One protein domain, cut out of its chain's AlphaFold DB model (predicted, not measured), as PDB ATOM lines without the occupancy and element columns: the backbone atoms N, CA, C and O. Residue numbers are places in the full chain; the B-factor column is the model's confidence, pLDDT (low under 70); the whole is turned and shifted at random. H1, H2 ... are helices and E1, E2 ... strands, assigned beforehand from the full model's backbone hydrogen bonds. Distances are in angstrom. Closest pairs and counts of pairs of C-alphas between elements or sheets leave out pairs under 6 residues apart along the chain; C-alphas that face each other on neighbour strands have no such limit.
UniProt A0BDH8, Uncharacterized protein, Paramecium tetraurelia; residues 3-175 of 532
ATOM      1  N   TYR A   3      33.378  17.216 -40.918       96.38
ATOM      2  CA  TYR A   3      34.594  16.406 -40.837       96.38
ATOM      3  C   TYR A   3      34.585  15.605 -39.537       96.38
ATOM      4  O   TYR A   3      34.316  16.164 -38.473       96.38
ATOM      5  N   ILE A   4      34.819  14.299 -39.633       97.50
ATOM      6  CA  ILE A   4      34.841  13.378 -38.491       97.50
ATOM      7  C   ILE A   4      36.002  12.394 -38.643       97.50
ATOM      8  O   ILE A   4      36.400  12.084 -39.762       97.50
ATOM      9  N   SER A   5      36.517  11.883 -37.530       97.62
ATOM     10  CA  SER A   5      37.622  10.923 -37.515       97.62
ATOM     11  C   SER A   5      37.314   9.730 -36.618       97.62
ATOM     12  O   SER A   5      36.646   9.885 -35.594       97.62
ATOM     13  N   PHE A   6      37.841   8.562 -36.971       97.94
ATOM     14  CA  PHE A   6      37.704   7.320 -36.213       97.94
ATOM     15  C   PHE A   6      39.079   6.700 -35.970       97.94
ATOM     16  O   PHE A   6      39.922   6.670 -36.865       97.94
ATOM     17  N   GLN A   7      39.295   6.207 -34.751       97.69
ATOM     18  CA  GLN A   7      40.498   5.445 -34.415       97.69
ATOM     19  C   GLN A   7      40.399   4.020 -34.991       97.69
ATOM     20  O   GLN A   7      39.273   3.519 -35.126       97.69
ATOM     21  N   PRO A   8      41.536   3.347 -35.258       96.88
ATOM     22  CA  PRO A   8      41.546   1.958 -35.709       96.88
ATOM     23  C   PRO A   8      40.655   1.066 -34.837       96.88
ATOM     24  O   PRO A   8      40.604   1.226 -33.615       96.88
ATOM     25  N   GLY A   9      39.921   0.158 -35.472       94.06
ATOM     26  CA  GLY A   9      39.035  -0.791 -34.806       94.06
ATOM     27  C   GLY A   9      37.627  -0.296 -34.506       94.06
ATOM     28  O   GLY A   9      36.768  -1.113 -34.172       94.06
ATOM     29  N   HIS A  10      37.358   1.009 -34.625       97.31
ATOM     30  CA  HIS A  10      36.039   1.554 -34.312       97.31
ATOM     31  C   HIS A  10      35.017   1.300 -35.415       97.31
ATOM     32  O   HIS A  10      35.281   1.453 -36.609       97.31
ATOM     33  N   ILE A  11      33.795   0.991 -34.990       97.75
ATOM     34  CA  ILE A  11      32.643   0.879 -35.879       97.75
ATOM     35  C   ILE A  11      32.118   2.280 -36.218       97.75
ATOM     36  O   ILE A  11      31.752   3.047 -35.330       97.75
ATOM     37  N   ILE A  12      32.025   2.586 -37.512       97.44
ATOM     38  CA  ILE A  12      31.464   3.841 -38.031       97.44
ATOM     39  C   ILE A  12      29.930   3.770 -38.044       97.44
ATOM     40  O   ILE A  12      29.253   4.714 -37.637       97.44
ATOM     41  N   PHE A  13      29.368   2.644 -38.493       97.19
ATOM     42  CA  PHE A  13      27.963   2.279 -38.289       97.19
ATOM     43  C   PHE A  13      27.771   0.765 -38.415       97.19
ATOM     44  O   PHE A  13      28.552   0.087 -39.086       97.19
ATOM     45  N   LYS A  14      26.712   0.248 -37.786       96.94
ATOM     46  CA  LYS A  14      26.332  -1.171 -37.801       96.94
ATOM     47  C   LYS A  14      25.261  -1.450 -38.855       96.94
ATOM     48  O   LYS A  14      24.403  -0.605 -39.122       96.94
ATOM     49  N   GLU A  15      25.285  -2.657 -39.406       95.38
ATOM     50  CA  GLU A  15      24.170  -3.234 -40.157       95.38
ATOM     51  C   GLU A  15      22.867  -3.124 -39.340       95.38
ATOM     52  O   GLU A  15      22.870  -3.277 -38.117       95.38
ATOM     53  N   GLY A  16      21.757  -2.800 -40.007       94.88
ATOM     54  CA  GLY A  16      20.438  -2.608 -39.397       94.88
ATOM     55  C   GLY A  16      20.177  -1.218 -38.802       94.88
ATOM     56  O   GLY A  16      19.030  -0.902 -38.493       94.88
ATOM     57  N   GLN A  17      21.184  -0.348 -38.671       96.00
ATOM     58  CA  GLN A  17      20.971   1.034 -38.209       96.00
ATOM     59  C   GLN A  17      20.269   1.900 -39.272       96.00
ATOM     60  O   GLN A  17      20.369   1.607 -40.463       96.00
ATOM     61  N   PRO A  18      19.590   3.001 -38.902       95.94
ATOM     62  CA  PRO A  18      19.010   3.919 -39.881       95.94
ATOM     63  C   PRO A  18      20.089   4.587 -40.751       95.94
ATOM     64  O   PRO A  18      21.164   4.983 -40.283       95.94
ATOM     65  N   ALA A  19      19.808   4.721 -42.047       94.00
ATOM     66  CA  ALA A  19      20.709   5.364 -42.994       94.00
ATOM     67  C   ALA A  19      20.465   6.877 -43.036       94.00
ATOM     68  O   ALA A  19      19.603   7.353 -43.763       94.00
ATOM     69  N   ASN A  20      21.254   7.634 -42.269       93.06
ATOM     70  CA  ASN A  20      21.080   9.091 -42.157       93.06
ATOM     71  C   ASN A  20      22.175   9.903 -42.860       93.06
ATOM     72  O   ASN A  20      21.999  11.089 -43.112       93.06
ATOM     73  N   ASN A  21      23.315   9.272 -43.156       94.50
ATOM     74  CA  ASN A  21      24.520   9.963 -43.612       94.50
ATOM     75  C   ASN A  21      25.250   9.189 -44.716       94.50
ATOM     76  O   ASN A  21      25.264   7.956 -44.724       94.50
ATOM     77  N   PHE A  22      25.907   9.925 -45.597       93.50
ATOM     78  CA  PHE A  22      26.865   9.455 -46.588       93.50
ATOM     79  C   PHE A  22      28.270   9.901 -46.180       93.50
ATOM     80  O   PHE A  22      28.426  10.967 -45.581       93.50
ATOM     81  N   TYR A  23      29.287   9.103 -46.496       95.88
ATOM     82  CA  TYR A  23      30.658   9.353 -46.062       95.88
ATOM     83  C   TYR A  23      31.627   9.258 -47.237       95.88
ATOM     84  O   TYR A  23      31.541   8.331 -48.036       95.88
ATOM     85  N   ILE A  24      32.569  10.197 -47.309       95.25
ATOM     86  CA  ILE A  24      33.701  10.181 -48.241       95.25
ATOM     87  C   ILE A  24      34.978  10.007 -47.425       95.25
ATOM     88  O   ILE A  24      35.182  10.736 -46.453       95.25
ATOM     89  N   ILE A  25      35.830   9.068 -47.826       97.50
ATOM     90  CA  ILE A  25      37.098   8.770 -47.162       97.50
ATOM     91  C   ILE A  25      38.134   9.805 -47.592       97.50
ATOM     92  O   ILE A  25      38.540   9.849 -48.753       97.50
ATOM     93  N   LEU A  26      38.556  10.649 -46.656       97.12
ATOM     94  CA  LEU A  26      39.590  11.660 -46.881       97.12
ATOM     95  C   LEU A  26      40.983  11.103 -46.606       97.12
ATOM     96  O   LEU A  26      41.933  11.512 -47.270       97.12
ATOM     97  N   ASN A  27      41.085  10.175 -45.658       97.56
ATOM     98  CA  ASN A  27      42.309   9.490 -45.271       97.56
ATOM     99  C   ASN A  27      41.963   8.158 -44.584       97.56
ATOM    100  O   ASN A  27      40.891   8.041 -43.985       97.56
ATOM    101  N   GLY A  28      42.867   7.186 -44.670       96.69
ATOM    102  CA  GLY A  28      42.701   5.853 -44.091       96.69
ATOM    103  C   GLY A  28      41.909   4.864 -44.952       96.69
ATOM    104  O   GLY A  28      41.614   5.092 -46.132       96.69
ATOM    105  N   THR A  29      41.580   3.739 -44.328       97.56
ATOM    106  CA  THR A  29      40.979   2.540 -44.898       97.56
ATOM    107  C   THR A  29      39.846   2.050 -44.004       97.56
ATOM    108  O   THR A  29      39.989   1.896 -42.791       97.56
ATOM    109  N   VAL A  30      38.708   1.728 -44.613       97.81
ATOM    110  CA  VAL A  30      37.569   1.099 -43.938       97.81
ATOM    111  C   VAL A  30      37.341  -0.313 -44.463       97.81
ATOM    112  O   VAL A  30      37.528  -0.604 -45.649       97.81
ATOM    113  N   HIS A  31      36.890  -1.197 -43.582       97.31
ATOM    114  CA  HIS A  31      36.415  -2.530 -43.927       97.31
ATOM    115  C   HIS A  31      34.891  -2.575 -43.851       97.31
ATOM    116  O   HIS A  31      34.288  -2.105 -42.885       97.31
ATOM    117  N   ILE A  32      34.271  -3.144 -44.885       95.50
ATOM    118  CA  ILE A  32      32.820  -3.296 -44.990       95.50
ATOM    119  C   ILE A  32      32.469  -4.768 -44.790       95.50
ATOM    120  O   ILE A  32      32.931  -5.627 -45.543       95.50
ATOM    121  N   TYR A  33      31.624  -5.040 -43.803       95.06
ATOM    122  CA  TYR A  33      31.234  -6.373 -43.359       95.06
ATOM    123  C   TYR A  33      29.722  -6.589 -43.464       95.06
ATOM    124  O   TYR A  33      28.948  -5.655 -43.263       95.06
ATOM    125  N   GLN A  34      29.293  -7.821 -43.726       91.56
ATOM    126  CA  GLN A  34      27.884  -8.227 -43.653       91.56
ATOM    127  C   GLN A  34      27.743  -9.490 -42.804       91.56
ATOM    128  O   GLN A  34      28.558 -10.408 -42.947       91.56
ATOM    129  N   LYS A  35      26.707  -9.564 -41.960       90.19
ATOM    130  CA  LYS A  35      26.530 -10.695 -41.042       90.19
ATOM    131  C   LYS A  35      26.396 -12.020 -41.807       90.19
ATOM    132  O   LYS A  35      25.637 -12.129 -42.774       90.19
ATOM    133  N   LYS A  36      27.152 -13.043 -41.384       84.50
ATOM    134  CA  LYS A  36      27.025 -14.421 -41.888       84.50
ATOM    135  C   LYS A  36      25.632 -14.959 -41.540       84.50
ATOM    136  O   LYS A  36      25.037 -14.587 -40.528       84.50
ATOM    137  N   LYS A  37      25.099 -15.863 -42.369       76.38
ATOM    138  CA  LYS A  37      23.846 -16.563 -42.036       76.38
ATOM    139  C   LYS A  37      24.047 -17.404 -40.773       76.38
ATOM    140  O   LYS A  37      25.116 -17.984 -40.602       76.38
ATOM    141  N   PHE A  38      23.001 -17.534 -39.955       74.81
ATOM    142  CA  PHE A  38      23.035 -18.312 -38.708       74.81
ATOM    143  C   PHE A  38      23.631 -19.715 -38.904       74.81
ATOM    144  O   PHE A  38      24.571 -20.079 -38.215       74.81
ATOM    145  N   LEU A  39      23.178 -20.445 -39.929       63.59
ATOM    146  CA  LEU A  39      23.691 -21.784 -40.245       63.59
ATOM    147  C   LEU A  39      25.192 -21.804 -40.570       63.59
ATOM    148  O   LEU A  39      25.879 -22.761 -40.237       63.59
ATOM    149  N   GLN A  40      25.714 -20.766 -41.230       66.94
ATOM    150  CA  GLN A  40      27.146 -20.681 -41.520       66.94
ATOM    151  C   GLN A  40      27.946 -20.485 -40.226       66.94
ATOM    152  O   GLN A  40      28.957 -21.154 -40.036       66.94
ATOM    153  N   ILE A  41      27.466 -19.609 -39.336       70.00
ATOM    154  CA  ILE A  41      28.078 -19.359 -38.024       70.00
ATOM    155  C   ILE A  41      28.055 -20.635 -37.182       70.00
ATOM    156  O   ILE A  41      29.087 -21.026 -36.650       70.00
ATOM    157  N   GLU A  42      26.910 -21.317 -37.121       66.38
ATOM    158  CA  GLU A  42      26.745 -22.557 -36.364       66.38
ATOM    159  C   GLU A  42      27.721 -23.641 -36.854       66.38
ATOM    160  O   GLU A  42      28.428 -24.251 -36.055       66.38
ATOM    161  N   ILE A  43      27.845 -23.834 -38.173       63.91
ATOM    162  CA  ILE A  43      28.809 -24.784 -38.752       63.91
ATOM    163  C   ILE A  43      30.248 -24.418 -38.373       63.91
ATOM    164  O   ILE A  43      31.021 -25.294 -37.989       63.91
ATOM    165  N   GLU A  44      30.625 -23.144 -38.484       69.12
ATOM    166  CA  GLU A  44      31.972 -22.685 -38.135       69.12
ATOM    167  C   GLU A  44      32.259 -22.838 -36.626       69.12
ATOM    168  O   GLU A  44      33.366 -23.242 -36.268       69.12
ATOM    169  N   GLN A  45      31.267 -22.624 -35.754       71.31
ATOM    170  CA  GLN A  45      31.356 -22.862 -34.303       71.31
ATOM    171  C   GLN A  45      31.598 -24.334 -33.972       71.31
ATOM    172  O   GLN A  45      32.505 -24.647 -33.199       71.31
ATOM    173  N   TYR A  46      30.858 -25.255 -34.596       64.00
ATOM    174  CA  TYR A  46      31.096 -26.692 -34.416       64.00
ATOM    175  C   TYR A  46      32.487 -27.114 -34.890       64.00
ATOM    176  O   TYR A  46      33.150 -27.938 -34.262       64.00
ATOM    177  N   VAL A  47      32.958 -26.540 -35.995       62.44
ATOM    178  CA  VAL A  47      34.300 -26.821 -36.517       62.44
ATOM    179  C   VAL A  47      35.380 -26.338 -35.552       62.44
ATOM    180  O   VAL A  47      36.378 -27.025 -35.360       62.44
ATOM    181  N   GLU A  48      35.185 -25.192 -34.918       63.94
ATOM    182  CA  GLU A  48      36.114 -24.666 -33.915       63.94
ATOM    183  C   GLU A  48      36.167 -25.529 -32.666       63.94
ATOM    184  O   GLU A  48      37.253 -25.884 -32.211       63.94
ATOM    185  N   GLN A  49      35.007 -25.964 -32.176       64.56
ATOM    186  CA  GLN A  49      34.928 -26.931 -31.086       64.56
ATOM    187  C   GLN A  49      35.669 -28.228 -31.444       64.56
ATOM    188  O   GLN A  49      36.474 -28.699 -30.645       64.56
ATOM    189  N   TYR A  50      35.505 -28.748 -32.667       61.94
ATOM    190  CA  TYR A  50      36.217 -29.935 -33.156       61.94
ATOM    191  C   TYR A  50      37.744 -29.820 -33.093       61.94
ATOM    192  O   TYR A  50      38.421 -30.799 -32.767       61.94
ATOM    193  N   TYR A  51      38.306 -28.651 -33.409       58.62
ATOM    194  CA  TYR A  51      39.756 -28.447 -33.377       58.62
ATOM    195  C   TYR A  51      40.335 -28.388 -31.957       58.62
ATOM    196  O   TYR A  51      41.534 -28.615 -31.801       58.62
ATOM    197  N   MET A  52      39.500 -28.155 -30.940       58.56
ATOM    198  CA  MET A  52      39.897 -28.145 -29.526       58.56
ATOM    199  C   MET A  52      39.848 -29.534 -28.865       58.56
ATOM    200  O   MET A  52      40.236 -29.670 -27.707       58.56
ATOM    201  N   LEU A  53      39.381 -30.566 -29.581       62.22
ATOM    202  CA  LEU A  53      39.237 -31.936 -29.076       62.22
ATOM    203  C   LEU A  53      40.491 -32.795 -29.306       62.22
ATOM    204  O   LEU A  53      41.267 -32.561 -30.237       62.22
ATOM    205  N   ASP A  54      40.658 -33.848 -28.503       68.31
ATOM    206  CA  ASP A  54      41.688 -34.875 -28.719       68.31
ATOM    207  C   ASP A  54      41.341 -35.842 -29.881       68.31
ATOM    208  O   ASP A  54      40.224 -35.864 -30.399       68.31
ATOM    209  N   GLU A  55      42.297 -36.665 -30.337       59.25
ATOM    210  CA  GLU A  55      42.112 -37.565 -31.497       59.25
ATOM    211  C   GLU A  55      41.005 -38.624 -31.315       59.25
ATOM    212  O   GLU A  55      40.412 -39.088 -32.296       59.25
ATOM    213  N   GLN A  56      40.694 -39.009 -30.076       63.03
ATOM    214  CA  GLN A  56      39.659 -39.997 -29.778       63.03
ATOM    215  C   GLN A  56      38.271 -39.338 -29.756       63.03
ATOM    216  O   GLN A  56      37.318 -39.872 -30.331       63.03
ATOM    217  N   GLN A  57      38.179 -38.132 -29.198       62.09
ATOM    218  CA  GLN A  57      37.007 -37.262 -29.207       62.09
ATOM    219  C   GLN A  57      36.656 -36.789 -30.623       62.09
ATOM    220  O   GLN A  57      35.485 -36.819 -31.004       62.09
ATOM    221  N   LYS A  58      37.653 -36.469 -31.460       59.00
ATOM    222  CA  LYS A  58      37.460 -36.095 -32.872       59.00
ATOM    223  C   LYS A  58      36.714 -37.158 -33.675       59.00
ATOM    224  O   LYS A  58      35.887 -36.809 -34.514       59.00
ATOM    225  N   LYS A  59      36.954 -38.456 -33.449       59.75
ATOM    226  CA  LYS A  59      36.237 -39.526 -34.180       59.75
ATOM    227  C   LYS A  59      34.743 -39.559 -33.851       59.75
ATOM    228  O   LYS A  59      33.934 -39.780 -34.752       59.75
ATOM    229  N   ASN A  60      34.387 -39.317 -32.592       62.81
ATOM    230  CA  ASN A  60      32.994 -39.255 -32.150       62.81
ATOM    231  C   ASN A  60      32.331 -37.946 -32.606       62.81
ATOM    232  O   ASN A  60      31.237 -37.973 -33.163       62.81
ATOM    233  N   HIS A  61      33.039 -36.824 -32.485       60.88
ATOM    234  CA  HIS A  61      32.530 -35.505 -32.852       60.88
ATOM    235  C   HIS A  61      32.399 -35.315 -34.373       60.88
ATOM    236  O   HIS A  61      31.487 -34.646 -34.847       60.88
ATOM    237  N   GLN A  62      33.240 -35.977 -35.181       56.09
ATOM    238  CA  GLN A  62      33.082 -35.986 -36.640       56.09
ATOM    239  C   GLN A  62      31.740 -36.602 -37.067       56.09
ATOM    240  O   GLN A  62      31.135 -36.124 -38.027       56.09
ATOM    241  N   ARG A  63      31.280 -37.658 -36.381       61.28
ATOM    242  CA  ARG A  63      29.973 -38.275 -36.657       61.28
ATOM    243  C   ARG A  63      28.838 -37.314 -36.312       61.28
ATOM    244  O   ARG A  63      27.973 -37.097 -37.147       61.28
ATOM    245  N   GLU A  64      28.925 -36.648 -35.165       63.81
ATOM    246  CA  GLU A  64      27.943 -35.648 -34.731       63.81
ATOM    247  C   GLU A  64      27.830 -34.459 -35.705       63.81
ATOM    248  O   GLU A  64      26.727 -34.033 -36.043       63.81
ATOM    249  N   ILE A  65      28.960 -33.966 -36.231       58.41
ATOM    250  CA  ILE A  65      28.986 -32.912 -37.259       58.41
ATOM    251  C   ILE A  65      28.293 -33.380 -38.541       58.41
ATOM    252  O   ILE A  65      27.510 -32.634 -39.125       58.41
ATOM    253  N   ILE A  66      28.571 -34.606 -38.993       58.50
ATOM    254  CA  ILE A  66      27.925 -35.182 -40.179       58.50
ATOM    255  C   ILE A  66      26.414 -35.303 -39.953       58.50
ATOM    256  O   ILE A  66      25.644 -34.915 -40.828       58.50
ATOM    257  N   ASP A  67      25.992 -35.778 -38.785       62.84
ATOM    258  CA  ASP A  67      24.582 -35.968 -38.448       62.84
ATOM    259  C   ASP A  67      23.830 -34.632 -38.346       62.84
ATOM    260  O   ASP A  67      22.747 -34.498 -38.919       62.84
ATOM    261  N   ARG A  68      24.430 -33.599 -37.739       59.81
ATOM    262  CA  ARG A  68      23.868 -32.235 -37.732       59.81
ATOM    263  C   ARG A  68      23.816 -31.619 -39.126       59.81
ATOM    264  O   ARG A  68      22.793 -31.057 -39.506       59.81
ATOM    265  N   LEU A  69      24.879 -31.748 -39.924       54.03
ATOM    266  CA  LEU A  69      24.887 -31.267 -41.311       54.03
ATOM    267  C   LEU A  69      23.823 -31.978 -42.160       54.03
ATOM    268  O   LEU A  69      23.190 -31.331 -42.992       54.03
ATOM    269  N   ASN A  70      23.590 -33.274 -41.930       56.47
ATOM    270  CA  ASN A  70      22.517 -34.040 -42.568       56.47
ATOM    271  C   ASN A  70      21.123 -33.540 -42.153       56.47
ATOM    272  O   ASN A  70      20.244 -33.431 -43.007       56.47
ATOM    273  N   GLN A  71      20.926 -33.201 -40.874       60.75
ATOM    274  CA  GLN A  71      19.668 -32.638 -40.366       60.75
ATOM    275  C   GLN A  71      19.394 -31.227 -40.913       60.75
ATOM    276  O   GLN A  71      18.262 -30.916 -41.272       60.75
ATOM    277  N   ILE A  72      20.431 -30.393 -41.026       50.25
ATOM    278  CA  ILE A  72      20.330 -28.998 -41.481       50.25
ATOM    279  C   ILE A  72      20.142 -28.905 -43.001       50.25
ATOM    280  O   ILE A  72      19.348 -28.100 -43.485       50.25
ATOM    281  N   LEU A  73      20.893 -29.688 -43.784       51.66
ATOM    282  CA  LEU A  73      21.006 -29.442 -45.222       51.66
ATOM    283  C   LEU A  73      19.874 -30.026 -46.067       51.66
ATOM    284  O   LEU A  73      19.841 -29.647 -47.233       51.66
ATOM    285  N   THR A  74      19.013 -30.914 -45.536       48.34
ATOM    286  CA  THR A  74      17.833 -31.603 -46.148       48.34
ATOM    287  C   THR A  74      17.909 -32.073 -47.622       48.34
ATOM    288  O   THR A  74      16.991 -32.722 -48.108       48.34
ATOM    289  N   PHE A  75      19.009 -31.842 -48.335       43.22
ATOM    290  CA  PHE A  75      19.152 -31.954 -49.785       43.22
ATOM    291  C   PHE A  75      20.628 -31.994 -50.211       43.22
ATOM    292  O   PHE A  75      21.015 -31.302 -51.147       43.22
ATOM    293  N   LYS A  76      21.503 -32.787 -49.573       43.34
ATOM    294  CA  LYS A  76      22.850 -33.048 -50.126       43.34
ATOM    295  C   LYS A  76      23.313 -34.476 -49.861       43.34
ATOM    296  O   LYS A  76      23.156 -34.999 -48.767       43.34
ATOM    297  N   SER A  77      23.885 -35.113 -50.885       48.25
ATOM    298  CA  SER A  77      24.422 -36.474 -50.777       48.25
ATOM    299  C   SER A  77      25.630 -36.508 -49.834       48.25
ATOM    300  O   SER A  77      26.384 -35.535 -49.753       48.25
ATOM    301  N   ALA A  78      25.872 -37.642 -49.167       41.69
ATOM    302  CA  ALA A  78      26.991 -37.827 -48.232       41.69
ATOM    303  C   ALA A  78      28.364 -37.396 -48.806       41.69
ATOM    304  O   ALA A  78      29.232 -36.912 -48.082       41.69
ATOM    305  N   ASN A  79      28.547 -37.469 -50.130       45.47
ATOM    306  CA  ASN A  79      29.755 -37.011 -50.828       45.47
ATOM    307  C   ASN A  79      29.925 -35.482 -50.861       45.47
ATOM    308  O   ASN A  79      31.050 -34.984 -50.897       45.47
ATOM    309  N   GLN A  80      28.837 -34.712 -50.853       49.34
ATOM    310  CA  GLN A  80      28.890 -33.248 -50.797       49.34
ATOM    311  C   GLN A  80      29.216 -32.759 -49.382       49.34
ATOM    312  O   GLN A  80      29.966 -31.798 -49.234       49.34
ATOM    313  N   ILE A  81      28.730 -33.464 -48.360       48.62
ATOM    314  CA  ILE A  81      29.034 -33.192 -46.949       48.62
ATOM    315  C   ILE A  81      30.488 -33.546 -46.640       48.62
ATOM    316  O   ILE A  81      31.215 -32.712 -46.110       48.62
ATOM    317  N   ASN A  82      30.969 -34.706 -47.096       45.62
ATOM    318  CA  ASN A  82      32.384 -35.072 -46.981       45.62
ATOM    319  C   ASN A  82      33.314 -34.090 -47.715       45.62
ATOM    320  O   ASN A  82      34.426 -33.849 -47.254       45.62
ATOM    321  N   ASN A  83      32.850 -33.468 -48.808       50.25
ATOM    322  CA  ASN A  83      33.575 -32.392 -49.488       50.25
ATOM    323  C   ASN A  83      33.536 -31.046 -48.747       50.25
ATOM    324  O   ASN A  83      34.491 -30.275 -48.813       50.25
ATOM    325  N   HIS A  84      32.448 -30.740 -48.038       47.75
ATOM    326  CA  HIS A  84      32.410 -29.590 -47.134       47.75
ATOM    327  C   HIS A  84      33.342 -29.811 -45.939       47.75
ATOM    328  O   HIS A  84      34.121 -28.924 -45.616       47.75
ATOM    329  N   ILE A  85      33.355 -31.012 -45.360       48.09
ATOM    330  CA  ILE A  85      34.258 -31.390 -44.265       48.09
ATOM    331  C   ILE A  85      35.722 -31.401 -44.726       48.09
ATOM    332  O   ILE A  85      36.595 -30.953 -43.990       48.09
ATOM    333  N   SER A  86      36.022 -31.851 -45.948       48.41
ATOM    334  CA  SER A  86      37.388 -31.794 -46.487       48.41
ATOM    335  C   SER A  86      37.843 -30.363 -46.798       48.41
ATOM    336  O   SER A  86      39.013 -30.050 -46.579       48.41
ATOM    337  N   LYS A  87      36.930 -29.467 -47.204       45.38
ATOM    338  CA  LYS A  87      37.190 -28.016 -47.247       45.38
ATOM    339  C   LYS A  87      37.432 -27.448 -45.848       45.38
ATOM    340  O   LYS A  87      38.409 -26.738 -45.666       45.38
ATOM    341  N   LEU A  88      36.630 -27.821 -44.850       43.91
ATOM    342  CA  LEU A  88      36.814 -27.410 -43.451       43.91
ATOM    343  C   LEU A  88      38.138 -27.923 -42.852       43.91
ATOM    344  O   LEU A  88      38.774 -27.205 -42.087       43.91
ATOM    345  N   ARG A  89      38.609 -29.110 -43.270       45.09
ATOM    346  CA  ARG A  89      39.951 -29.645 -42.959       45.09
ATOM    347  C   ARG A  89      41.092 -28.862 -43.616       45.09
ATOM    348  O   ARG A  89      42.198 -28.871 -43.090       45.09
ATOM    349  N   GLN A  90      40.853 -28.213 -44.757       42.03
ATOM    350  CA  GLN A  90      41.842 -27.352 -45.421       42.03
ATOM    351  C   GLN A  90      41.834 -25.907 -44.890       42.03
ATOM    352  O   GLN A  90      42.820 -25.204 -45.079       42.03
ATOM    353  N   ILE A  91      40.757 -25.472 -44.223       44.25
ATOM    354  CA  ILE A  91      40.437 -24.052 -43.984       44.25
ATOM    355  C   ILE A  91      41.234 -23.344 -42.878       44.25
ATOM    356  O   ILE A  91      41.139 -22.128 -42.792       44.25
ATOM    357  N   ARG A  92      42.063 -23.990 -42.050       49.00
ATOM    358  CA  ARG A  92      42.749 -23.247 -40.966       49.00
ATOM    359  C   ARG A  92      44.245 -23.465 -40.896       49.00
ATOM    360  O   ARG A  92      44.788 -24.026 -39.954       49.00
ATOM    361  N   GLN A  93      44.930 -22.881 -41.874       49.19
ATOM    362  CA  GLN A  93      46.165 -22.171 -41.553       49.19
ATOM    363  C   GLN A  93      45.783 -20.756 -41.093       49.19
ATOM    364  O   GLN A  93      44.898 -20.140 -41.679       49.19
ATOM    365  N   TYR A  94      46.480 -20.209 -40.094       48.25
ATOM    366  CA  TYR A  94      46.345 -18.830 -39.577       48.25
ATOM    367  C   TYR A  94      46.236 -17.737 -40.672       48.25
ATOM    368  O   TYR A  94      45.688 -16.660 -40.457       48.25
ATOM    369  N   LYS A  95      46.712 -18.040 -41.889       45.78
ATOM    370  CA  LYS A  95      46.611 -17.209 -43.095       45.78
ATOM    371  C   LYS A  95      45.195 -17.001 -43.644       45.78
ATOM    372  O   LYS A  95      44.993 -15.997 -44.317       45.78
ATOM    373  N   ASP A  96      44.250 -17.915 -43.431       61.97
ATOM    374  CA  ASP A  96      42.882 -17.755 -43.957       61.97
ATOM    375  C   ASP A  96      42.000 -16.933 -43.006       61.97
ATOM    376  O   ASP A  96      41.214 -16.112 -43.470       61.97
ATOM    377  N   TYR A  97      42.258 -17.017 -41.697       67.00
ATOM    378  CA  TYR A  97      41.655 -16.151 -40.678       67.00
ATOM    379  C   TYR A  97      41.901 -14.660 -40.961       67.00
ATOM    380  O   TYR A  97      40.956 -13.877 -41.032       67.00
ATOM    381  N   LEU A  98      43.160 -14.277 -41.210       71.44
ATOM    382  CA  LEU A  98      43.501 -12.887 -41.526       71.44
ATOM    383  C   LEU A  98      42.829 -12.412 -42.818       71.44
ATOM    384  O   LEU A  98      42.394 -11.272 -42.900       71.44
ATOM    385  N   LYS A  99      42.637 -13.276 -43.819       77.06
ATOM    386  CA  LYS A  99      41.897 -12.870 -45.025       77.06
ATOM    387  C   LYS A  99      40.432 -12.558 -44.727       77.06
ATOM    388  O   LYS A  99      39.900 -11.617 -45.310       77.06
ATOM    389  N   GLU A 100      39.788 -13.331 -43.852       78.94
ATOM    390  CA  GLU A 100      38.381 -13.125 -43.482       78.94
ATOM    391  C   GLU A 100      38.176 -11.849 -42.663       78.94
ATOM    392  O   GLU A 100      37.207 -11.125 -42.890       78.94
ATOM    393  N   THR A 101      39.103 -11.530 -41.757       83.00
ATOM    394  CA  THR A 101      39.038 -10.305 -40.950       83.00
ATOM    395  C   THR A 101      39.553  -9.073 -41.688       83.00
ATOM    396  O   THR A 101      39.323  -7.952 -41.241       83.00
ATOM    397  N   GLY A 102      40.214  -9.242 -42.834       85.25
ATOM    398  CA  GLY A 102      40.825  -8.140 -43.574       85.25
ATOM    399  C   GLY A 102      42.180  -7.717 -43.013       85.25
ATOM    400  O   GLY A 102      42.533  -6.549 -43.109       85.25
ATOM    401  N   ASP A 103      42.947  -8.667 -42.498       87.81
ATOM    402  CA  ASP A 103      44.265  -8.517 -41.885       87.81
ATOM    403  C   ASP A 103      44.214  -7.825 -40.512       87.81
ATOM    404  O   ASP A 103      45.194  -7.226 -40.081       87.81
ATOM    405  N   LEU A 104      43.067  -7.929 -39.828       86.06
ATOM    406  CA  LEU A 104      42.868  -7.452 -38.459       86.06
ATOM    407  C   LEU A 104      42.888  -8.613 -37.461       86.06
ATOM    408  O   LEU A 104      42.282  -9.664 -37.692       86.06
ATOM    409  N   TYR A 105      43.551  -8.402 -36.333       85.06
ATOM    410  CA  TYR A 105      43.558  -9.302 -35.185       85.06
ATOM    411  C   TYR A 105      42.359  -9.027 -34.256       85.06
ATOM    412  O   TYR A 105      41.829  -7.913 -34.266       85.06
ATOM    413  N   PRO A 106      41.894 -10.013 -33.457       83.44
ATOM    414  CA  PRO A 106      40.709  -9.853 -32.606       83.44
ATOM    415  C   PRO A 106      40.766  -8.651 -31.651       83.44
ATOM    416  O   PRO A 106      39.756  -7.991 -31.430       83.44
ATOM    417  N   ASP A 107      41.944  -8.359 -31.103       83.88
ATOM    418  CA  ASP A 107      42.212  -7.246 -30.186       83.88
ATOM    419  C   ASP A 107      42.129  -5.869 -30.860       83.88
ATOM    420  O   ASP A 107      41.983  -4.853 -30.184       83.88
ATOM    421  N   GLN A 108      42.162  -5.829 -32.194       87.69
ATOM    422  CA  GLN A 108      42.018  -4.605 -32.974       87.69
ATOM    423  C   GLN A 108      40.555  -4.235 -33.247       87.69
ATOM    424  O   GLN A 108      40.313  -3.217 -33.882       87.69
ATOM    425  N   PHE A 109      39.570  -5.020 -32.800       91.19
ATOM    426  CA  PHE A 109      38.151  -4.670 -32.916       91.19
ATOM    427  C   PHE A 109      37.668  -3.987 -31.633       91.19
ATOM    428  O   PHE A 109      37.733  -4.573 -30.555       91.19
ATOM    429  N   SER A 110      37.103  -2.777 -31.737       92.75
ATOM    430  CA  SER A 110      36.619  -2.043 -30.553       92.75
ATOM    431  C   SER A 110      35.435  -2.728 -29.857       92.75
ATOM    432  O   SER A 110      35.184  -2.494 -28.680       92.75
ATOM    433  N   ASP A 111      34.667  -3.530 -30.596       93.50
ATOM    434  CA  ASP A 111      33.495  -4.270 -30.118       93.50
ATOM    435  C   ASP A 111      33.614  -5.738 -30.550       93.50
ATOM    436  O   ASP A 111      32.994  -6.183 -31.518       93.50
ATOM    437  N   ILE A 112      34.476  -6.485 -29.857       88.31
ATOM    438  CA  ILE A 112      34.785  -7.878 -30.199       88.31
ATOM    439  C   ILE A 112      33.532  -8.769 -30.200       88.31
ATOM    440  O   ILE A 112      33.374  -9.599 -31.086       88.31
ATOM    441  N   ASN A 113      32.586  -8.539 -29.285       89.69
ATOM    442  CA  ASN A 113      31.364  -9.341 -29.161       89.69
ATOM    443  C   ASN A 113      30.395  -9.142 -30.333       89.69
ATOM    444  O   ASN A 113      29.555  -9.998 -30.600       89.69
ATOM    445  N   TYR A 114      30.490  -8.017 -31.044       92.81
ATOM    446  CA  TYR A 114      29.711  -7.802 -32.259       92.81
ATOM    447  C   TYR A 114      30.248  -8.611 -33.452       92.81
ATOM    448  O   TYR A 114      29.477  -9.069 -34.300       92.81
ATOM    449  N   PHE A 115      31.569  -8.781 -33.526       89.50
ATOM    450  CA  PHE A 115      32.247  -9.477 -34.622       89.50
ATOM    451  C   PHE A 115      32.475 -10.964 -34.351       89.50
ATOM    452  O   PHE A 115      32.638 -11.729 -35.302       89.50
ATOM    453  N   PHE A 116      32.477 -11.374 -33.082       87.44
ATOM    454  CA  PHE A 116      32.798 -12.728 -32.660       87.44
ATOM    455  C   PHE A 116      31.718 -13.310 -31.752       87.44
ATOM    456  O   PHE A 116      31.327 -12.707 -30.758       87.44
ATOM    457  N   GLU A 117      31.296 -14.535 -32.056       84.19
ATOM    458  CA  GLU A 117      30.417 -15.337 -31.204       84.19
ATOM    459  C   GLU A 117      31.106 -16.687 -30.963       84.19
ATOM    460  O   GLU A 117      31.370 -17.431 -31.908       84.19
ATOM    461  N   GLN A 118      31.431 -16.999 -29.702       75.44
ATOM    462  CA  GLN A 118      32.148 -18.227 -29.305       75.44
ATOM    463  C   GLN A 118      33.499 -18.425 -30.029       75.44
ATOM    464  O   GLN A 118      33.846 -19.529 -30.438       75.44
ATOM    465  N   GLY A 119      34.259 -17.342 -30.218       69.31
ATOM    466  CA  GLY A 119      35.559 -17.374 -30.903       69.31
ATOM    467  C   GLY A 119      35.472 -17.389 -32.433       69.31
ATOM    468  O   GLY A 119      36.495 -17.254 -33.102       69.31
ATOM    469  N   VAL A 120      34.265 -17.467 -32.999       77.38
ATOM    470  CA  VAL A 120      34.042 -17.492 -34.449       77.38
ATOM    471  C   VAL A 120      33.744 -16.105 -34.976       77.38
ATOM    472  O   VAL A 120      32.864 -15.423 -34.459       77.38
ATOM    473  N   PHE A 121      34.438 -15.711 -36.043       85.31
ATOM    474  CA  PHE A 121      34.166 -14.463 -36.746       85.31
ATOM    475  C   PHE A 121      32.845 -14.560 -37.520       85.31
ATOM    476  O   PHE A 121      32.724 -15.308 -38.492       85.31
ATOM    477  N   THR A 122      31.843 -13.787 -37.102       88.44
ATOM    478  CA  THR A 122      30.449 -13.903 -37.566       88.44
ATOM    479  C   THR A 122      30.127 -13.056 -38.792       88.44
ATOM    480  O   THR A 122      28.969 -12.955 -39.200       88.44
ATOM    481  N   GLN A 123      31.135 -12.439 -39.400       90.50
ATOM    482  CA  GLN A 123      30.963 -11.481 -40.482       90.50
ATOM    483  C   GLN A 123      31.658 -11.947 -41.764       90.50
ATOM    484  O   GLN A 123      32.699 -12.594 -41.728       90.50
ATOM    485  N   ASN A 124      31.102 -11.585 -42.917       86.88
ATOM    486  CA  ASN A 124      31.759 -11.714 -44.214       86.88
ATOM    487  C   ASN A 124      32.377 -10.364 -44.595       86.88
ATOM    488  O   ASN A 124      31.647  -9.379 -44.725       86.88
ATOM    489  N   LEU A 125      33.696 -10.308 -44.808       90.00
ATOM    490  CA  LEU A 125      34.346  -9.130 -45.389       90.00
ATOM    491  C   LEU A 125      33.929  -8.985 -46.856       90.00
ATOM    492  O   LEU A 125      34.286  -9.802 -47.705       90.00
ATOM    493  N   ILE A 126      33.183  -7.924 -47.157       88.31
ATOM    494  CA  ILE A 126      32.653  -7.649 -48.496       88.31
ATOM    495  C   ILE A 126      33.684  -6.905 -49.337       88.31
ATOM    496  O   ILE A 126      33.967  -7.280 -50.476       88.31
ATOM    497  N   THR A 127      34.254  -5.835 -48.784       89.12
ATOM    498  CA  THR A 127      35.294  -5.053 -49.454       89.12
ATOM    499  C   THR A 127      36.090  -4.225 -48.454       89.12
ATOM    500  O   THR A 127      35.613  -3.904 -47.365       89.12
ATOM    501  N   LYS A 128      37.296  -3.842 -48.867       94.12
ATOM    502  CA  LYS A 128      38.064  -2.753 -48.263       94.12
ATOM    503  C   LYS A 128      37.872  -1.511 -49.130       94.12
ATOM    504  O   LYS A 128      37.818  -1.651 -50.355       94.12
ATOM    505  N   GLN A 129      37.730  -0.346 -48.515       94.94
ATOM    506  CA  GLN A 129      37.694   0.935 -49.213       94.94
ATOM    507  C   GLN A 129      38.721   1.887 -48.612       94.94
ATOM    508  O   GLN A 129      38.967   1.849 -47.412       94.94
ATOM    509  N   SER A 130      39.319   2.722 -49.448       96.19
ATOM    510  CA  SER A 130      40.453   3.583 -49.111       96.19
ATOM    511  C   SER A 130      40.208   5.035 -49.522       96.19
ATOM    512  O   SER A 130      39.172   5.370 -50.100       96.19
ATOM    513  N   GLN A 131      41.163   5.909 -49.207       96.12
ATOM    514  CA  GLN A 131      41.139   7.329 -49.550       96.12
ATOM    515  C   GLN A 131      40.599   7.622 -50.964       96.12
ATOM    516  O   GLN A 131      41.048   7.064 -51.966       96.12
ATOM    517  N   GLY A 132      39.649   8.557 -51.036       92.38
ATOM    518  CA  GLY A 132      38.968   8.977 -52.262       92.38
ATOM    519  C   GLY A 132      37.716   8.162 -52.605       92.38
ATOM    520  O   GLY A 132      36.939   8.587 -53.462       92.38
ATOM    521  N   GLU A 133      37.487   7.028 -51.940       93.00
ATOM    522  CA  GLU A 133      36.249   6.256 -52.058       93.00
ATOM    523  C   GLU A 133      35.179   6.749 -51.074       93.00
ATOM    524  O   GLU A 133      35.417   7.608 -50.222       93.00
ATOM    525  N   ALA A 134      33.955   6.247 -51.227       91.75
ATOM    526  CA  ALA A 134      32.811   6.672 -50.436       91.75
ATOM    527  C   ALA A 134      31.872   5.501 -50.129       91.75
ATOM    528  O   ALA A 134      31.821   4.528 -50.886       91.75
ATOM    529  N   PHE A 135      31.116   5.625 -49.036       93.62
ATOM    530  CA  PHE A 135      30.194   4.598 -48.554       93.62
ATOM    531  C   PHE A 135      28.968   5.173 -47.835       93.62
ATOM    532  O   PHE A 135      28.917   6.331 -47.409       93.62
ATOM    533  N   GLY A 136      27.973   4.309 -47.636       91.62
ATOM    534  CA  GLY A 136      26.741   4.627 -46.915       91.62
ATOM    535  C   GLY A 136      25.639   5.221 -47.798       91.62
ATOM    536  O   GLY A 136      24.593   5.612 -47.289       91.62
ATOM    537  N   GLU A 137      25.840   5.250 -49.107       89.94
ATOM    538  CA  GLU A 137      24.882   5.678 -50.119       89.94
ATOM    539  C   GLU A 137      23.705   4.714 -50.267       89.94
ATOM    540  O   GLU A 137      22.583   5.151 -50.506       89.94
ATOM    541  N   LEU A 138      23.934   3.407 -50.097       88.25
ATOM    542  CA  LEU A 138      22.938   2.396 -50.457       88.25
ATOM    543  C   LEU A 138      21.652   2.524 -49.632       88.25
ATOM    544  O   LEU A 138      20.557   2.537 -50.188       88.25
ATOM    545  N   GLY A 139      21.786   2.699 -48.316       88.44
ATOM    546  CA  GLY A 139      20.637   2.914 -47.434       88.44
ATOM    547  C   GLY A 139      19.910   4.237 -47.703       88.44
ATOM    548  O   GLY A 139      18.700   4.308 -47.523       88.44
ATOM    549  N   LEU A 140      20.614   5.262 -48.204       89.19
ATOM    550  CA  LEU A 140      20.006   6.543 -48.585       89.19
ATOM    551  C   LEU A 140      19.242   6.456 -49.908       89.19
ATOM    552  O   LEU A 140      18.193   7.075 -50.048       89.19
ATOM    553  N   ILE A 141      19.776   5.707 -50.876       84.88
ATOM    554  CA  ILE A 141      19.163   5.508 -52.196       84.88
ATOM    555  C   ILE A 141      17.923   4.621 -52.085       84.88
ATOM    556  O   ILE A 141      16.922   4.889 -52.742       84.88
ATOM    557  N   LEU A 142      18.004   3.559 -51.281       84.25
ATOM    558  CA  LEU A 142      16.918   2.594 -51.105       84.25
ATOM    559  C   LEU A 142      15.911   2.996 -50.028       84.25
ATOM    560  O   LEU A 142      14.861   2.362 -49.937       84.25
ATOM    561  N   GLU A 143      16.243   3.999 -49.214       87.06
ATOM    562  CA  GLU A 143      15.490   4.384 -48.016       87.06
ATOM    563  C   GLU A 143      15.284   3.183 -47.080       87.06
ATOM    564  O   GLU A 143      14.182   2.874 -46.636       87.06
ATOM    565  N   GLN A 144      16.381   2.465 -46.823       89.94
ATOM    566  CA  GLN A 144      16.423   1.258 -45.999       89.94
ATOM    567  C   GLN A 144      17.482   1.384 -44.895       89.94
ATOM    568  O   GLN A 144      18.424   2.178 -45.024       89.94
ATOM    569  N   PRO A 145      17.381   0.576 -43.825       94.38
ATOM    570  CA  PRO A 145      18.462   0.426 -42.861       94.38
ATOM    571  C   PRO A 145      19.796   0.045 -43.527       94.38
ATOM    572  O   PRO A 145      19.841  -0.473 -44.646       94.38
ATOM    573  N   ARG A 146      20.907   0.296 -42.831       95.31
ATOM    574  CA  ARG A 146      22.260  -0.054 -43.279       95.31
ATOM    575  C   ARG A 146      22.328  -1.541 -43.618       95.31
ATOM    576  O   ARG A 146      22.051  -2.381 -42.772       95.31
ATOM    577  N   SER A 147      22.756  -1.854 -44.836       91.25
ATOM    578  CA  SER A 147      22.875  -3.230 -45.340       91.25
ATOM    579  C   SER A 147      24.160  -3.948 -44.913       91.25
ATOM    580  O   SER A 147      24.352  -5.112 -45.256       91.25
ATOM    581  N   ALA A 148      25.078  -3.221 -44.276       94.25
ATOM    582  CA  ALA A 148      26.410  -3.672 -43.905       94.25
ATOM    583  C   ALA A 148      26.946  -2.831 -42.739       94.25
ATOM    584  O   ALA A 148      26.532  -1.683 -42.547       94.25
ATOM    585  N   THR A 149      27.892  -3.398 -42.002       97.06
ATOM    586  CA  THR A 149      28.688  -2.726 -40.973       97.06
ATOM    587  C   THR A 149      29.955  -2.160 -41.592       97.06
ATOM    588  O   THR A 149      30.595  -2.822 -42.406       97.06
ATOM    589  N   VAL A 150      30.346  -0.952 -41.191       97.69
ATOM    590  CA  VAL A 150      31.605  -0.332 -41.624       97.69
ATOM    591  C   VAL A 150      32.485  -0.074 -40.410       97.69
ATOM    592  O   VAL A 150      32.041   0.540 -39.440       97.69
ATOM    593  N   LEU A 151      33.726  -0.540 -40.481       98.00
ATOM    594  CA  LEU A 151      34.739  -0.422 -39.436       98.00
ATOM    595  C   LEU A 151      35.969   0.311 -39.977       98.00
ATOM    596  O   LEU A 151      36.385   0.066 -41.108       98.00
ATOM    597  N   ALA A 152      36.545   1.203 -39.177       97.94
ATOM    598  CA  ALA A 152      37.825   1.842 -39.463       97.94
ATOM    599  C   ALA A 152      38.957   0.825 -39.252       97.94
ATOM    600  O   ALA A 152      39.165   0.357 -38.136       97.94
ATOM    601  N   ALA A 153      39.651   0.432 -40.322       95.94
ATOM    602  CA  ALA A 153      40.740  -0.543 -40.240       95.94
ATOM    603  C   ALA A 153      42.044   0.093 -39.732       95.94
ATOM    604  O   ALA A 153      42.841  -0.557 -39.063       95.94
ATOM    605  N   ASP A 154      42.232   1.374 -40.031       95.75
ATOM    606  CA  ASP A 154      43.306   2.236 -39.548       95.75
ATOM    607  C   ASP A 154      42.706   3.550 -38.999       95.75
ATOM    608  O   ASP A 154      41.523   3.614 -38.656       95.75
ATOM    609  N   PHE A 155      43.526   4.593 -38.845       97.50
ATOM    610  CA  PHE A 155      43.025   5.923 -38.510       97.50
ATOM    611  C   PHE A 155      42.343   6.534 -39.737       97.50
ATOM    612  O   PHE A 155      42.995   6.800 -40.748       97.50
ATOM    613  N   VAL A 156      41.038   6.781 -39.629       98.06
ATOM    614  CA  VAL A 156      40.205   7.205 -40.758       98.06
ATOM    615  C   VAL A 156      39.683   8.616 -40.542       98.06
ATOM    616  O   VAL A 156      39.088   8.916 -39.508       98.06
ATOM    617  N   GLU A 157      39.814   9.456 -41.565       98.31
ATOM    618  CA  GLU A 157      39.202  10.785 -41.632       98.31
ATOM    619  C   GLU A 157      38.126  10.791 -42.719       98.31
ATOM    620  O   GLU A 157      38.363  10.370 -43.854       98.31
ATOM    621  N   LEU A 158      36.930  11.277 -42.386       98.00
ATOM    622  CA  LEU A 158      35.761  11.254 -43.259       98.00
ATOM    623  C   LEU A 158      35.151  12.645 -43.423       98.00
ATOM    624  O   LEU A 158      34.988  13.393 -42.455       98.00
ATOM    625  N   ALA A 159      34.687  12.940 -44.637       96.75
ATOM    626  CA  ALA A 159      33.675  13.962 -44.867       96.75
ATOM    627  C   ALA A 159      32.287  13.316 -44.812       96.75
ATOM    628  O   ALA A 159      31.935  12.485 -45.648       96.75
ATOM    629  N   GLN A 160      31.486  13.718 -43.833       96.00
ATOM    630  CA  GLN A 160      30.108  13.290 -43.636       96.00
ATOM    631  C   GLN A 160      29.137  14.268 -44.312       96.00
ATOM    632  O   GLN A 160      29.222  15.491 -44.141       96.00
ATOM    633  N   VAL A 161      28.191  13.721 -45.067       93.50
ATOM    634  CA  VAL A 161      27.093  14.428 -45.734       93.50
ATOM    635  C   VAL A 161      25.785  13.870 -45.185       93.50
ATOM    636  O   VAL A 161      25.599  12.657 -45.164       93.50
ATOM    637  N   ASP A 162      24.875  14.729 -44.741       92.69
ATOM    638  CA  ASP A 162      23.548  14.306 -44.297       92.69
ATOM    639  C   ASP A 162      22.667  13.868 -45.483       92.69
ATOM    640  O   ASP A 162      22.903  14.239 -46.636       92.69
ATOM    641  N   ALA A 163      21.626  13.082 -45.204       89.00
ATOM    642  CA  ALA A 163      20.730  12.535 -46.220       89.00
ATOM    643  C   ALA A 163      20.107  13.602 -47.140       89.00
ATOM    644  O   ALA A 163      19.980  13.365 -48.345       89.00
ATOM    645  N   SER A 164      19.731  14.768 -46.599       88.56
ATOM    646  CA  SER A 164      19.076  15.825 -47.378       88.56
ATOM    647  C   SER A 164      20.047  16.462 -48.375       88.56
ATOM    648  O   SER A 164      19.761  16.519 -49.573       88.56
ATOM    649  N   SER A 165      21.258  16.792 -47.917       88.69
ATOM    650  CA  SER A 165      22.338  17.291 -48.770       88.69
ATOM    651  C   SER A 165      22.783  16.259 -49.812       88.69
ATOM    652  O   SER A 165      23.053  16.612 -50.962       88.69
ATOM    653  N   TYR A 166      22.838  14.974 -49.445       86.94
ATOM    654  CA  TYR A 166      23.199  13.896 -50.369       86.94
ATOM    655  C   TYR A 166      22.209  13.799 -51.541       86.94
ATOM    656  O   TYR A 166      22.635  13.775 -52.702       86.94
ATOM    657  N   LYS A 167      20.899  13.809 -51.245       81.44
ATOM    658  CA  LYS A 167      19.829  13.775 -52.257       81.44
ATOM    659  C   LYS A 167      19.902  14.976 -53.209       81.44
ATOM    660  O   LYS A 167      19.762  14.808 -54.415       81.44
ATOM    661  N   MET A 168      20.200  16.170 -52.693       80.44
ATOM    662  CA  MET A 168      20.301  17.382 -53.516       80.44
ATOM    663  C   MET A 168      21.535  17.411 -54.433       80.44
ATOM    664  O   MET A 168      21.439  17.879 -55.566       80.44
ATOM    665  N   ILE A 169      22.695  16.945 -53.957       76.31
ATOM    666  CA  ILE A 169      23.989  17.217 -54.610       76.31
ATOM    667  C   ILE A 169      24.534  16.005 -55.376       76.31
ATOM    668  O   ILE A 169      25.020  16.148 -56.498       76.31
ATOM    669  N   LEU A 170      24.492  14.810 -54.783       69.44
ATOM    670  CA  LEU A 170      25.232  13.640 -55.280       69.44
ATOM    671  C   LEU A 170      24.345  12.614 -55.994       69.44
ATOM    672  O   LEU A 170      24.850  11.809 -56.785       69.44
ATOM    673  N   GLN A 171      23.027  12.680 -55.783       64.88
ATOM    674  CA  GLN A 171      22.082  11.730 -56.360       64.88
ATOM    675  C   GLN A 171      22.124  11.735 -57.895       64.88
ATOM    676  O   GLN A 171      22.200  10.670 -58.490       64.88
ATOM    677  N   SER A 172      22.157  12.884 -58.573       69.44
ATOM    678  CA  SER A 172      21.972  12.940 -60.037       69.44
ATOM    679  C   SER A 172      23.037  12.172 -60.851       69.44
ATOM    680  O   SER A 172      22.699  11.417 -61.768       69.44
ATOM    681  N   ALA A 173      24.322  12.293 -60.502       68.12
ATOM    682  CA  ALA A 173      25.418  11.635 -61.223       68.12
ATOM    683  C   ALA A 173      25.565  10.140 -60.872       68.12
ATOM    684  O   ALA A 173      25.776   9.305 -61.765       68.12
ATOM    685  N   GLN A 174      25.433   9.782 -59.588       68.50
ATOM    686  CA  GLN A 174      25.494   8.384 -59.149       68.50
ATOM    687  C   GLN A 174      24.247   7.607 -59.579       68.50
ATOM    688  O   GLN A 174      24.383   6.496 -60.096       68.50
ATOM    689  N   VAL A 175      23.059   8.222 -59.507       73.75
ATOM    690  CA  VAL A 175      21.812   7.631 -60.014       73.75
ATOM    691  C   VAL A 175      21.892   7.387 -61.518       73.75
ATOM    692  O   VAL A 175      21.498   6.327 -61.987       73.75
TER     693      VAL A 175
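This is residues 3 to 175 of the 532 residues of an uncharacterized protein of Paramecium tetraurelia (UniProt A0BDH8). The model is long, with a strand body at one end and a helical head of H1, H2 and H3 at the other. In the body two small sheets meet as a V at the tight links E3 to E4 and E6 to E7, with H6 near its open mouth by E3 and with H7 and H8 beyond; in the head H1 and H2 make a hairpin and H3 is set at a steep tilt to both, while H4 leads back to E5. The printed part has 173 residues with eight named helices and seven named strands, in the order E1 E2 E3 E4 H1 H2 H3 H4 H5 E5 H6 E6 E7 H7 H8. The class is mixed, helices and strands; the sheets, in order E2 E6 E4 E5 and E1 E7 E3, are antiparallel. The whole is loose, with a radius of gyration of the C-alphas of 19.8 A, and elongated, with spans of 62 by 34 by 21 A.

Find C-alpha 3 at (34.594, 16.406, -40.837), where E1, residues 3 to 6, begins. E2, residues 11 to 13, follows, then E3, residues 21 to 27, 17.9 A long, and E4, residues 29 to 35, 20.0 A long. Three helices come next: H1, residues 38 to 51, 20.3 A; H2, residues 55 to 73, 26.5 A from C-alpha 55 at (42.112, -37.565, -31.497); and H3, residues 78 to 90, 18.4 A. H4, residues 94 to 101, and H5, residues 112 to 115, lead to E5, residues 123 to 130, 19.8 A long, which bends by 56 degrees at residue 126. After H6, residues 137 to 142, come E6, residues 149 to 152, and E7, residues 156 to 162, 18.5 A long. H7, residues 163 to 169, and H8, residues 171 to 175, end the printed part at C-alpha 175, (21.812, 7.631, -60.014).

Begin in the sheet E2 E6 E4 E5, whose edge strands are E2 and E5. Look at N 12 and O 150, 2.8 A apart, for E2 and E6; at N 31 and O 151, 2.8 A, for E6 and E4; and at N 32 and O 127, 2.9 A, for E4 and E5. E5, H6 and E6 form a split strand-helix-strand unit, two strands running the same way with E4 between them, and its crossover is right-handed. In the strongly twisted sheet E1 E7 E3, N 6 and O 156 are 2.8 A apart, and so are N 22 and O 161. H6 only grazes this sheet with residues 137 to 140, and H7 with residues 163 to 169. H6 and H8 are near each other. H4 only grazes the larger sheet with residues 99 to 101, and H5 with residues 114 to 115. Farther out, H1 and H2 form a helical hairpin at a shallow tilt of 11 degrees, opposite ways, and touch closest at C-alphas 50 and 58, 6.3 A apart. H2, with residues 66 to 70, and H3, with residue 81, only just touch, over 3 pairs of C-alphas within 8 A; the closest, 66 and 81, are 7.1 A apart. In H1, H3, H6, H7 and H8 every O i to N i+4 pair is within hydrogen-bond range; in H2 12 of 15 are and in H4 2 of 4, while H5 is too short for such a pair.

The two C-alphas farthest apart, those of Gln 56 and Met 168, are 65.0 A from each other. The printed part has no cut, and no link between named elements is long. The mean pLDDT of the printed part is 78.3; 63 residues are under 70, among them residues 46 to 97 and 170 to 174, and H3 has a mean of 46.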